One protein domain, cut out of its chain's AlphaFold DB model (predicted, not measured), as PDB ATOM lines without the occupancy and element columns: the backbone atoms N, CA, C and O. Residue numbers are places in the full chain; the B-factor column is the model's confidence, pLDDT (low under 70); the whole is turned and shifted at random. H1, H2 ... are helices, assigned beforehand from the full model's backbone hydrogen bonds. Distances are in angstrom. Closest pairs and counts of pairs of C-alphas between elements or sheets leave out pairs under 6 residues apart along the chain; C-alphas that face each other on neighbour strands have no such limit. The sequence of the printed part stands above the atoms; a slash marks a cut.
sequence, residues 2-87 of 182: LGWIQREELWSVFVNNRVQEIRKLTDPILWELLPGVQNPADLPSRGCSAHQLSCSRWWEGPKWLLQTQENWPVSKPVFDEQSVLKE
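What this domain is: This is residues 2 to 87 of the 182 residues of an uncharacterized protein of Araneus ventricosus (UniProt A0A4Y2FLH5). Two loose groups of short helices lie at opposite ends of the longest axis, with two long links running between them. One group is H2, the longest helix, with H1 beside it and H6 on the other side of H1; the other is H3 and H4, with H5 set off from both. Residues 45 to 51, of which 45 belongs to H3 and 50 to 51 belong to H4, and residues 66 to 71, of which 66 belongs to H5, stick out. The printed part has 86 residues with six named helices, H1 to H6 in order along the chain, and no named strand; the class is all helix, though under half of the residues, 38, are in named elements. The whole is loose, with a radius of gyration of the C-alphas of 15.9 A and spans of 43 by 32 by 25 A.

How they stand to each other: H2, residues 13 to 25, touches H1, residues 2 to 5; their closest C-alphas, those of Val 19 and Ile 5, are 5.6 A apart. H1 is close to but not clearly touching H6, residues 81 to 86, with the C-alphas of Gly 3 and Val 84 the closest at 7.2 A. H2 and H6 are apart. H3, residues 42 to 45, is close to but not clearly touching H4, residues 50 to 56; the closest C-alphas are those of Pro 44 and Leu 53, 6.9 A apart. H5, residues 63 to 66, touches no helix. H2 and H3 are apart, and H4 and H5 are apart. In H2, H4 and H6 every O i to N i+4 pair is within hydrogen-bond range; H1, H3 and H5 are too short for such a pair, and each has its 1 O i to N i+3 pair within range.

Where its parts are: H2 measures 18.9 A from its first to its last C-alpha, from Val 13 at (-44.016, -16.428, -54.898) to Leu 25 at (-35.513, -12.727, -38.475). H1 measures 5.1 A and begins at C-alpha 2, at (-35.770, -26.511, -44.080). H6 measures 8.6 A and ends at C-alpha 86, at (-41.013, -28.602, -58.026). H4 measures 9.9 A, H3 5.1 A and H5 5.7 A.

The domain as a whole: The two C-alphas farthest apart, those of Leu 10 and His 51, are 44.4 A apart. The printed part, residues 2 to 87, has no cut. The links from H2 to H3, 16 residues, and from H5 to H6, 14 residues, are long; that from H3 to H4 is tight. The mean pLDDT of the printed part is 88.2, and no printed residue is under 70.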
ATOM      1  N   LEU A   2     -37.193 -26.725 -44.396       87.81
ATOM      2  CA  LEU A   2     -35.770 -26.511 -44.080       87.81
ATOM      3  C   LEU A   2     -34.883 -26.451 -45.336       87.81
ATOM      4  O   LEU A   2     -34.112 -25.513 -45.501       87.81
ATOM      5  N   GLY A   3     -35.101 -27.365 -46.288       89.19
ATOM      6  CA  GLY A   3     -34.377 -27.367 -47.563       89.19
ATOM      7  C   GLY A   3     -34.566 -26.102 -48.410       89.19
ATOM      8  O   GLY A   3     -33.697 -25.786 -49.210       89.19
ATOM      9  N   TRP A   4     -35.654 -25.344 -48.226       92.88
ATOM     10  CA  TRP A   4     -35.844 -24.049 -48.894       92.88
ATOM     11  C   TRP A   4     -35.154 -22.907 -48.144       92.88
ATOM     12  O   TRP A   4     -34.604 -22.007 -48.772       92.88
ATOM     13  N   ILE A   5     -35.159 -22.952 -46.806       92.25
ATOM     14  CA  ILE A   5     -34.517 -21.947 -45.942       92.25
ATOM     15  C   ILE A   5     -32.997 -21.986 -46.096       92.25
ATOM     16  O   ILE A   5     -32.371 -20.931 -46.102       92.25
ATOM     17  N   GLN A   6     -32.411 -23.168 -46.282       89.81
ATOM     18  CA  GLN A   6     -30.959 -23.350 -46.396       89.81
ATOM     19  C   GLN A   6     -30.399 -23.096 -47.809       89.81
ATOM     20  O   GLN A   6     -29.190 -23.001 -47.975       89.81
ATOM     21  N   ARG A   7     -31.245 -22.984 -48.842       89.88
ATOM     22  CA  ARG A   7     -30.815 -22.868 -50.249       89.88
ATOM     23  C   ARG A   7     -31.106 -21.493 -50.833       89.88
ATOM     24  O   ARG A   7     -32.229 -20.998 -50.740       89.88
ATOM     25  N   GLU A   8     -30.133 -20.880 -51.488       88.44
ATOM     26  CA  GLU A   8     -30.303 -19.591 -52.169       88.44
ATOM     27  C   GLU A   8     -30.838 -19.762 -53.595       88.44
ATOM     28  O   GLU A   8     -30.132 -19.605 -54.583       88.44
ATOM     29  N   GLU A   9     -32.119 -20.100 -53.698       89.56
ATOM     30  CA  GLU A   9     -32.809 -20.304 -54.974       89.56
ATOM     31  C   GLU A   9     -34.049 -19.410 -55.072       89.56
ATOM     32  O   GLU A   9     -34.638 -18.998 -54.068       89.56
ATOM     33  N   LEU A  10     -34.480 -19.128 -56.303       89.62
ATOM     34  CA  LEU A  10     -35.738 -18.428 -56.541       89.62
ATOM     35  C   LEU A  10     -36.896 -19.420 -56.451       89.62
ATOM     36  O   LEU A  10     -37.113 -20.226 -57.356       89.62
ATOM     37  N   TRP A  11     -37.666 -19.331 -55.373       93.38
ATOM     38  CA  TRP A  11     -38.853 -20.157 -55.163       93.38
ATOM     39  C   TRP A  11     -40.112 -19.536 -55.783       93.38
ATOM     40  O   TRP A  11     -40.136 -18.368 -56.209       93.38
ATOM     41  N   SER A  12     -41.196 -20.312 -55.815       92.94
ATOM     42  CA  SER A  12     -42.543 -19.792 -56.065       92.94
ATOM     43  C   SER A  12     -42.825 -18.566 -55.188       92.94
ATOM     44  O   SER A  12     -42.224 -18.388 -54.131       92.94
ATOM     45  N   VAL A  13     -43.736 -17.688 -55.614       91.62
ATOM     46  CA  VAL A  13     -44.016 -16.428 -54.898       91.62
ATOM     47  C   VAL A  13     -44.327 -16.676 -53.418       91.62
ATOM     48  O   VAL A  13     -43.776 -16.010 -52.548       91.62
ATOM     49  N   PHE A  14     -45.156 -17.677 -53.137       92.81
ATOM     50  CA  PHE A  14     -45.585 -18.009 -51.787       92.81
ATOM     51  C   PHE A  14     -44.439 -18.510 -50.903       92.81
ATOM     52  O   PHE A  14     -44.250 -18.011 -49.793       92.81
ATOM     53  N   VAL A  15     -43.650 -19.464 -51.405       94.62
ATOM     54  CA  VAL A  15     -42.518 -20.015 -50.652       94.62
ATOM     55  C   VAL A  15     -41.411 -18.982 -50.508       94.62
ATOM     56  O   VAL A  15     -40.866 -18.824 -49.420       94.62
ATOM     57  N   ASN A  16     -41.137 -18.210 -51.557       94.56
ATOM     58  CA  ASN A  16     -40.126 -17.165 -51.528       94.56
ATOM     59  C   ASN A  16     -40.449 -16.100 -50.479       94.56
ATOM     60  O   ASN A  16     -39.583 -15.763 -49.683       94.56
ATOM     61  N   ASN A  17     -41.691 -15.608 -50.429       95.00
ATOM     62  CA  ASN A  17     -42.084 -14.590 -49.451       95.00
ATOM     63  C   ASN A  17     -41.851 -15.065 -48.008       95.00
ATOM     64  O   ASN A  17     -41.295 -14.324 -47.203       95.00
ATOM     65  N   ARG A  18     -42.192 -16.322 -47.708       95.38
ATOM     66  CA  ARG A  18     -42.004 -16.917 -46.376       95.38
ATOM     67  C   ARG A  18     -40.546 -17.174 -46.033       95.38
ATOM     68  O   ARG A  18     -40.119 -16.873 -44.928       95.38
ATOM     69  N   VAL A  19     -39.776 -17.717 -46.976       95.31
ATOM     70  CA  VAL A  19     -38.334 -17.924 -46.778       95.31
ATOM     71  C   VAL A  19     -37.648 -16.584 -46.512       95.31
ATOM     72  O   VAL A  19     -36.834 -16.495 -45.602       95.31
ATOM     73  N   GLN A  20     -38.014 -15.530 -47.244       94.50
ATOM     74  CA  GLN A  20     -37.472 -14.188 -47.029       94.50
ATOM     75  C   GLN A  20     -37.853 -13.614 -45.662       94.50
ATOM     76  O   GLN A  20     -37.012 -13.013 -45.004       94.50
ATOM     77  N   GLU A  21     -39.091 -13.803 -45.211       95.81
ATOM     78  CA  GLU A  21     -39.514 -13.389 -43.870       95.81
ATOM     79  C   GLU A  21     -38.705 -14.098 -42.775       95.81
ATOM     80  O   GLU A  21     -38.148 -13.442 -41.900       95.81
ATOM     81  N   ILE A  22     -38.541 -15.418 -42.882       95.19
ATOM     82  CA  ILE A  22     -37.754 -16.215 -41.931       95.19
ATOM     83  C   ILE A  22     -36.290 -15.755 -41.889       95.19
ATOM     84  O   ILE A  22     -35.735 -15.544 -40.810       95.19
ATOM     85  N   ARG A  23     -35.678 -15.545 -43.060       94.75
ATOM     86  CA  ARG A  23     -34.278 -15.107 -43.188       94.75
ATOM     87  C   ARG A  23     -34.020 -13.691 -42.683       94.75
ATOM     88  O   ARG A  23     -32.898 -13.378 -42.312       94.75
ATOM     89  N   LYS A  24     -35.041 -12.828 -42.666       96.06
ATOM     90  CA  LYS A  24     -34.935 -11.491 -42.060       96.06
ATOM     91  C   LYS A  24     -34.850 -11.550 -40.538       96.06
ATOM     92  O   LYS A  24     -34.297 -10.635 -39.939       96.06
ATOM     93  N   LEU A  25     -35.434 -12.580 -39.928       96.06
ATOM     94  CA  LEU A  25     -35.513 -12.727 -38.475       96.06
ATOM     95  C   LEU A  25     -34.370 -13.570 -37.907       96.06
ATOM     96  O   LEU A  25     -33.962 -13.361 -36.770       96.06
ATOM     97  N   THR A  26     -33.884 -14.543 -38.675       95.19
ATOM     98  CA  THR A  26     -32.928 -15.550 -38.205       95.19
ATOM     99  C   THR A  26     -31.975 -15.962 -39.320       95.19
ATOM    100  O   THR A  26     -32.374 -16.043 -40.482       95.19
ATOM    101  N   ASP A  27     -30.729 -16.258 -38.958       92.56
ATOM    102  CA  ASP A  27     -29.731 -16.778 -39.894       92.56
ATOM    103  C   ASP A  27     -30.095 -18.221 -40.314       92.56
ATOM    104  O   ASP A  27     -30.317 -19.061 -39.434       92.56
ATOM    105  N   PRO A  28     -30.150 -18.542 -41.626       91.38
ATOM    106  CA  PRO A  28     -30.329 -19.905 -42.132       91.38
ATOM    107  C   PRO A  28     -29.453 -20.976 -41.480       91.38
ATOM    108  O   PRO A  28     -29.893 -22.119 -41.375       91.38
ATOM    109  N   ILE A  29     -28.232 -20.627 -41.065       88.50
ATOM    110  CA  ILE A  29     -27.259 -21.557 -40.476       88.50
ATOM    111  C   ILE A  29     -27.739 -22.071 -39.113       88.50
ATOM    112  O   ILE A  29     -27.420 -23.192 -38.737       88.50
ATOM    113  N   LEU A  30     -28.560 -21.293 -38.403       88.62
ATOM    114  CA  LEU A  30     -29.118 -21.674 -37.102       88.62
ATOM    115  C   LEU A  30     -30.284 -22.667 -37.215       88.62
ATOM    116  O   LEU A  30     -30.744 -23.196 -36.205       88.62
ATOM    117  N   TRP A  31     -30.800 -22.903 -38.424       89.06
ATOM    118  CA  TRP A  31     -31.912 -23.823 -38.632       89.06
ATOM    119  C   TRP A  31     -31.401 -25.249 -38.813       89.06
ATOM    120  O   TRP A  31     -30.870 -25.614 -39.866       89.06
ATOM    121  N   GLU A  32     -31.653 -26.078 -37.806       86.25
ATOM    122  CA  GLU A  32     -31.343 -27.505 -37.815       86.25
ATOM    123  C   GLU A  32     -32.618 -28.354 -37.835       86.25
ATOM    124  O   GLU A  32     -33.699 -27.932 -37.409       86.25
ATOM    125  N   LEU A  33     -32.512 -29.572 -38.374       86.12
ATOM    126  CA  LEU A  33     -33.622 -30.517 -38.356       86.12
ATOM    127  C   LEU A  33     -33.668 -31.212 -36.997       86.12
ATOM    128  O   LEU A  33     -32.701 -31.852 -36.581       86.12
ATOM    129  N   LEU A  34     -34.835 -31.167 -36.362       84.12
ATOM    130  CA  LEU A  34     -35.125 -31.994 -35.203       84.12
ATOM    131  C   LEU A  34     -35.838 -33.283 -35.644       84.12
ATOM    132  O   LEU A  34     -36.832 -33.198 -36.376       84.12
ATOM    133  N   PRO A  35     -35.389 -34.479 -35.213       80.88
ATOM    134  CA  PRO A  35     -36.121 -35.713 -35.468       80.88
ATOM    135  C   PRO A  35     -37.554 -35.610 -34.941       80.88
ATOM    136  O   PRO A  35     -37.765 -35.176 -33.811       80.88
ATOM    137  N   GLY A  36     -38.544 -36.053 -35.724       78.38
ATOM    138  CA  GLY A  36     -39.961 -35.898 -35.365       78.38
ATOM    139  C   GLY A  36     -40.319 -36.477 -33.990       78.38
ATOM    140  O   GLY A  36     -41.037 -35.843 -33.230       78.38
ATOM    141  N   VAL A  37     -39.721 -37.616 -33.620       78.88
ATOM    142  CA  VAL A  37     -39.911 -38.267 -32.304       78.88
ATOM    143  C   VAL A  37     -39.430 -37.391 -31.140       78.88
ATOM    144  O   VAL A  37     -39.910 -37.527 -30.020       78.88
ATOM    145  N   GLN A  38     -38.480 -36.494 -31.393       80.81
ATOM    146  CA  GLN A  38     -37.918 -35.590 -30.394       80.81
ATOM    147  C   GLN A  38     -38.545 -34.193 -30.433       80.81
ATOM    148  O   GLN A  38     -38.159 -33.351 -29.628       80.81
ATOM    149  N   ASN A  39     -39.499 -33.937 -31.338       85.75
ATOM    150  CA  ASN A  39     -40.215 -32.672 -31.413       85.75
ATOM    151  C   ASN A  39     -41.434 -32.690 -30.472       85.75
ATOM    152  O   ASN A  39     -42.468 -33.254 -30.839       85.75
ATOM    153  N   PRO A  40     -41.379 -32.044 -29.293       84.25
ATOM    154  CA  PRO A  40     -42.507 -32.034 -28.363       84.25
ATOM    155  C   PRO A  40     -43.759 -31.365 -28.948       84.25
ATOM    156  O   PRO A  40     -44.869 -31.686 -28.528       84.25
ATOM    157  N   ALA A  41     -43.611 -30.476 -29.939       84.25
ATOM    158  CA  ALA A  41     -44.737 -29.829 -30.608       84.25
ATOM    159  C   ALA A  41     -45.477 -30.756 -31.594       84.25
ATOM    160  O   ALA A  41     -46.609 -30.453 -31.972       84.25
ATOM    161  N   ASP A  42     -44.887 -31.894 -31.989       87.00
ATOM    162  CA  ASP A  42     -45.541 -32.852 -32.894       87.00
ATOM    163  C   ASP A  42     -46.809 -33.435 -32.247       87.00
ATOM    164  O   ASP A  42     -47.865 -33.471 -32.881       87.00
ATOM    165  N   LEU A  43     -46.751 -33.777 -30.954       86.19
ATOM    166  CA  LEU A  43     -47.870 -34.359 -30.208       86.19
ATOM    167  C   LEU A  43     -49.150 -33.492 -30.233       86.19
ATOM    168  O   LEU A  43     -50.187 -33.998 -30.666       86.19
ATOM    169  N   PRO A  44     -49.133 -32.208 -29.816       86.12
ATOM    170  CA  PRO A  44     -50.322 -31.366 -29.910       86.12
ATOM    171  C   PRO A  44     -50.722 -31.067 -31.362       86.12
ATOM    172  O   PRO A  44     -51.913 -30.961 -31.640       86.12
ATOM    173  N   SER A  45     -49.770 -30.980 -32.303       87.94
ATOM    174  CA  SER A  45     -50.070 -30.659 -33.709       87.94
ATOM    175  C   SER A  45     -50.831 -31.761 -34.460       87.94
ATOM    176  O   SER A  45     -51.609 -31.462 -35.365       87.94
ATOM    177  N   ARG A  46     -50.655 -33.031 -34.067       86.88
ATOM    178  CA  ARG A  46     -51.377 -34.189 -34.633       86.88
ATOM    179  C   ARG A  46     -52.751 -34.427 -34.009       86.88
ATOM    180  O   ARG A  46     -53.507 -35.258 -34.507       86.88
ATOM    181  N   GLY A  47     -53.060 -33.707 -32.935       88.38
ATOM    182  CA  GLY A  47     -54.208 -33.968 -32.082       88.38
ATOM    183  C   GLY A  47     -53.887 -35.035 -31.037       88.38
ATOM    184  O   GLY A  47     -53.509 -36.162 -31.351       88.38
ATOM    185  N   CYS A  48     -54.054 -34.678 -29.769       89.31
ATOM    186  CA  CYS A  48     -53.946 -35.595 -28.640       89.31
ATOM    187  C   CYS A  48     -55.001 -35.243 -27.587       89.31
ATOM    188  O   CYS A  48     -55.581 -34.154 -27.609       89.31
ATOM    189  N   SER A  49     -55.275 -36.167 -26.665       93.44
ATOM    190  CA  SER A  49     -56.179 -35.876 -25.550       93.44
ATOM    191  C   SER A  49     -55.513 -34.964 -24.517       93.44
ATOM    192  O   SER A  49     -54.291 -34.966 -24.363       93.44
ATOM    193  N   ALA A  50     -56.317 -34.236 -23.736       91.44
ATOM    194  CA  ALA A  50     -55.809 -33.410 -22.637       91.44
ATOM    195  C   ALA A  50     -54.964 -34.226 -21.638       91.44
ATOM    196  O   ALA A  50     -53.937 -33.750 -21.160       91.44
ATOM    197  N   HIS A  51     -55.351 -35.482 -21.384       92.31
ATOM    198  CA  HIS A  51     -54.590 -36.396 -20.533       92.31
ATOM    199  C   HIS A  51     -53.218 -36.727 -21.134       92.31
ATOM    200  O   HIS A  51     -52.202 -36.601 -20.459       92.31
ATOM    201  N   GLN A  52     -53.161 -37.109 -22.416       90.62
ATOM    202  CA  GLN A  52     -51.891 -37.383 -23.102       90.62
ATOM    203  C   GLN A  52     -50.981 -36.153 -23.119       90.62
ATOM    204  O   GLN A  52     -49.791 -36.269 -22.829       90.62
ATOM    205  N   LEU A  53     -51.543 -34.974 -23.398       88.88
ATOM    206  CA  LEU A  53     -50.801 -33.719 -23.398       88.88
ATOM    207  C   LEU A  53     -50.223 -33.416 -22.010       88.88
ATOM    208  O   LEU A  53     -49.036 -33.109 -21.899       88.88
ATOM    209  N   SER A  54     -51.028 -33.581 -20.954       88.38
ATOM    210  CA  SER A  54     -50.598 -33.387 -19.564       88.38
ATOM    211  C   SER A  54     -49.493 -34.365 -19.156       88.38
ATOM    212  O   SER A  54     -48.526 -33.961 -18.517       88.38
ATOM    213  N   CYS A  55     -49.604 -35.643 -19.529       87.94
ATOM    214  CA  CYS A  55     -48.592 -36.656 -19.213       87.94
ATOM    215  C   CYS A  55     -47.286 -36.458 -19.994       87.94
ATOM    216  O   CYS A  55     -46.222 -36.811 -19.493       87.94
ATOM    217  N   SER A  56     -47.355 -35.906 -21.208       85.50
ATOM    218  CA  SER A  56     -46.178 -35.712 -22.064       85.50
ATOM    219  C   SER A  56     -45.223 -34.621 -21.580       85.50
ATOM    220  O   SER A  56     -44.058 -34.636 -21.965       85.50
ATOM    221  N   ARG A  57     -45.716 -33.671 -20.765       82.56
ATOM    222  CA  ARG A  57     -44.958 -32.496 -20.295       82.56
ATOM    223  C   ARG A  57     -44.300 -31.723 -21.448       82.56
ATOM    224  O   ARG A  57     -43.187 -31.226 -21.319       82.56
ATOM    225  N   TRP A  58     -44.993 -31.614 -22.586       84.31
ATOM    226  CA  TRP A  58     -44.465 -31.022 -23.824       84.31
ATOM    227  C   TRP A  58     -43.888 -29.603 -23.650       84.31
ATOM    228  O   TRP A  58     -42.979 -29.220 -24.382       84.31
ATOM    229  N   TRP A  59     -44.390 -28.841 -22.671       85.56
ATOM    230  CA  TRP A  59     -43.939 -27.483 -22.344       85.56
ATOM    231  C   TRP A  59     -42.554 -27.424 -21.684       85.56
ATOM    232  O   TRP A  59     -41.956 -26.355 -21.640       85.56
ATOM    233  N   GLU A  60     -42.030 -28.536 -21.167       85.44
ATOM    234  CA  GLU A  60     -40.677 -28.581 -20.586       85.44
ATOM    235  C   GLU A  60     -39.589 -28.680 -21.645       85.44
ATOM    236  O   GLU A  60     -38.420 -28.422 -21.364       85.44
ATOM    237  N   GLY A  61     -39.977 -29.037 -22.867       83.81
ATOM    238  CA  GLY A  61     -39.042 -29.306 -23.935       83.81
ATOM    239  C   GLY A  61     -38.219 -30.578 -23.699       83.81
ATOM    240  O   GLY A  61     -38.357 -31.289 -22.700       83.81
ATOM    241  N   PRO A  62     -37.370 -30.927 -24.668       85.88
ATOM    242  CA  PRO A  62     -36.519 -32.094 -24.565       85.88
ATOM    243  C   PRO A  62     -35.320 -31.833 -23.645       85.88
ATOM    244  O   PRO A  62     -34.719 -30.763 -23.667       85.88
ATOM    245  N   LYS A  63     -34.907 -32.854 -22.882       86.56
ATOM    246  CA  LYS A  63     -33.803 -32.750 -21.905       86.56
ATOM    247  C   LYS A  63     -32.487 -32.248 -22.506       86.56
ATOM    248  O   LYS A  63     -31.752 -31.539 -21.831       86.56
ATOM    249  N   TRP A  64     -32.192 -32.618 -23.753       87.38
ATOM    250  CA  TRP A  64     -30.965 -32.203 -24.438       87.38
ATOM    251  C   TRP A  64     -30.917 -30.691 -24.697       87.38
ATOM    252  O   TRP A  64     -29.830 -30.141 -24.798       87.38
ATOM    253  N   LEU A  65     -32.059 -29.992 -24.721       87.31
ATOM    254  CA  LEU A  65     -32.095 -28.536 -24.891       87.31
ATOM    255  C   LEU A  65     -31.504 -27.800 -23.677       87.31
ATOM    256  O   LEU A  65     -31.057 -26.665 -23.795       87.31
ATOM    257  N   LEU A  66     -31.483 -28.460 -22.513       88.00
ATOM    258  CA  LEU A  66     -30.836 -27.970 -21.291       88.00
ATOM    259  C   LEU A  66     -29.339 -28.309 -21.241       88.00
ATOM    260  O   LEU A  66     -28.640 -27.882 -20.324       88.00
ATOM    261  N   GLN A  67     -28.855 -29.120 -22.182       90.12
ATOM    262  CA  GLN A  67     -27.453 -29.500 -22.298       90.12
ATOM    263  C   GLN A  67     -26.737 -28.568 -23.278       90.12
ATOM    264  O   GLN A  67     -27.357 -27.815 -24.032       90.12
ATOM    265  N   THR A  68     -25.410 -28.627 -23.272       90.06
ATOM    266  CA  THR A  68     -24.587 -27.888 -24.229       90.06
ATOM    267  C   THR A  68     -24.838 -28.367 -25.662       90.06
ATOM    268  O   THR A  68     -25.256 -29.508 -25.879       90.06
ATOM    269  N   GLN A  69     -24.579 -27.494 -26.640       86.75
ATOM    270  CA  GLN A  69     -24.885 -27.735 -28.054       86.75
ATOM    271  C   GLN A  69     -24.206 -28.996 -28.611       86.75
ATOM    272  O   GLN A  69     -24.741 -29.627 -29.517       86.75
ATOM    273  N   GLU A  70     -23.077 -29.435 -28.042       88.12
ATOM    274  CA  GLU A  70     -22.408 -30.673 -28.471       88.12
ATOM    275  C   GLU A  70     -23.248 -31.933 -28.207       88.12
ATOM    276  O   GLU A  70     -23.042 -32.959 -28.850       88.12
ATOM    277  N   ASN A  71     -24.198 -31.861 -27.272       87.69
ATOM    278  CA  ASN A  71     -25.093 -32.962 -26.923       87.69
ATOM    279  C   ASN A  71     -26.425 -32.914 -27.684       87.69
ATOM    280  O   ASN A  71     -27.314 -33.736 -27.441       87.69
ATOM    281  N   TRP A  72     -26.600 -31.941 -28.580       88.38
ATOM    282  CA  TRP A  72     -27.828 -31.806 -29.346       88.38
ATOM    283  C   TRP A  72     -27.903 -32.878 -30.442       88.38
ATOM    284  O   TRP A  72     -26.882 -33.316 -30.981       88.38
ATOM    285  N   PRO A  73     -29.114 -33.344 -30.788       84.62
ATOM    286  CA  PRO A  73     -29.300 -34.350 -31.820       84.62
ATOM    287  C   PRO A  73     -28.930 -33.782 -33.196       84.62
ATOM    288  O   PRO A  73     -29.719 -33.085 -33.828       84.62
ATOM    289  N   VAL A  74     -27.756 -34.145 -33.709       79.06
ATOM    290  CA  VAL A  74     -27.361 -33.787 -35.075       79.06
ATOM    291  C   VAL A  74     -28.092 -34.700 -36.053       79.06
ATOM    292  O   VAL A  74     -27.727 -35.865 -36.233       79.06
ATOM    293  N   SER A  75     -29.129 -34.184 -36.711       77.25
ATOM    294  CA  SER A  75     -29.777 -34.899 -37.809       77.25
ATOM    295  C   SER A  75     -29.383 -34.286 -39.149       77.25
ATOM    296  O   SER A  75     -29.528 -33.086 -39.383       77.25
ATOM    297  N   LYS A  76     -28.846 -35.117 -40.052       77.12
ATOM    298  CA  LYS A  76     -28.608 -34.698 -41.434       77.12
ATOM    299  C   LYS A  76     -29.947 -34.721 -42.157       77.12
ATOM    300  O   LYS A  76     -30.538 -35.799 -42.269       77.12
ATOM    301  N   PRO A  77     -30.449 -33.579 -42.640       77.12
ATOM    302  CA  PRO A  77     -31.726 -33.577 -43.318       77.12
ATOM    303  C   PRO A  77     -31.605 -34.323 -44.649       77.12
ATOM    304  O   PRO A  77     -30.767 -33.999 -45.490       77.12
ATOM    305  N   VAL A  78     -32.454 -35.332 -44.836       82.44
ATOM    306  CA  VAL A  78     -32.636 -35.997 -46.127       82.44
ATOM    307  C   VAL A  78     -33.797 -35.307 -46.824       82.44
ATOM    308  O   VAL A  78     -34.925 -35.317 -46.331       82.44
ATOM    309  N   PHE A  79     -33.514 -34.670 -47.954       83.38
ATOM    310  CA  PHE A  79     -34.522 -33.980 -48.745       83.38
ATOM    311  C   PHE A  79     -34.907 -34.829 -49.955       83.38
ATOM    312  O   PHE A  79     -34.042 -35.343 -50.659       83.38
ATOM    313  N   ASP A  80     -36.207 -34.931 -50.232       88.06
ATOM    314  CA  ASP A  80     -36.663 -35.355 -51.553       88.06
ATOM    315  C   ASP A  80     -36.413 -34.211 -52.545       88.06
ATOM    316  O   ASP A  80     -37.183 -33.247 -52.628       88.06
ATOM    317  N   GLU A  81     -35.309 -34.320 -53.282       88.44
ATOM    318  CA  GLU A  81     -34.887 -33.320 -54.259       88.44
ATOM    319  C   GLU A  81     -35.968 -33.031 -55.301       88.44
ATOM    320  O   GLU A  81     -36.150 -31.877 -55.689       88.44
ATOM    321  N   GLN A  82     -36.748 -34.030 -55.722       87.00
ATOM    322  CA  GLN A  82     -37.791 -33.807 -56.723       87.00
ATOM    323  C   GLN A  82     -38.890 -32.895 -56.179       87.00
ATOM    324  O   GLN A  82     -39.324 -31.964 -56.860       87.00
ATOM    325  N   SER A  83     -39.324 -33.132 -54.943       86.69
ATOM    326  CA  SER A  83     -40.325 -32.296 -54.280       86.69
ATOM    327  C   SER A  83     -39.815 -30.885 -53.995       86.69
ATOM    328  O   SER A  83     -40.568 -29.926 -54.151       86.69
ATOM    329  N   VAL A  84     -38.535 -30.730 -53.646       87.25
ATOM    330  CA  VAL A  84     -37.925 -29.405 -53.457       87.25
ATOM    331  C   VAL A  84     -37.864 -28.633 -54.777       87.25
ATOM    332  O   VAL A  84     -38.252 -27.466 -54.826       87.25
ATOM    333  N   LEU A  85     -37.422 -29.284 -55.855       87.50
ATOM    334  CA  LEU A  85     -37.240 -28.655 -57.164       87.50
ATOM    335  C   LEU A  85     -38.560 -28.279 -57.845       87.50
ATOM    336  O   LEU A  85     -38.585 -27.305 -58.599       87.50
ATOM    337  N   LYS A  86     -39.664 -28.982 -57.557       88.94
ATOM    338  CA  LYS A  86     -41.013 -28.602 -58.026       88.94
ATOM    339  C   LYS A  86     -41.409 -27.182 -57.611       88.94
ATOM    340  O   LYS A  86     -42.161 -26.532 -58.334       88.94
ATOM    341  N   GLU A  87     -40.888 -26.707 -56.483       90.62
ATOM    342  CA  GLU A  87     -41.191 -25.390 -55.919       90.62
ATOM    343  C   GLU A  87     -40.319 -24.266 -56.499       90.62
ATOM    344  O   GLU A  87     -40.569 -23.079 -56.260       90.62
TER     345      GLU A  87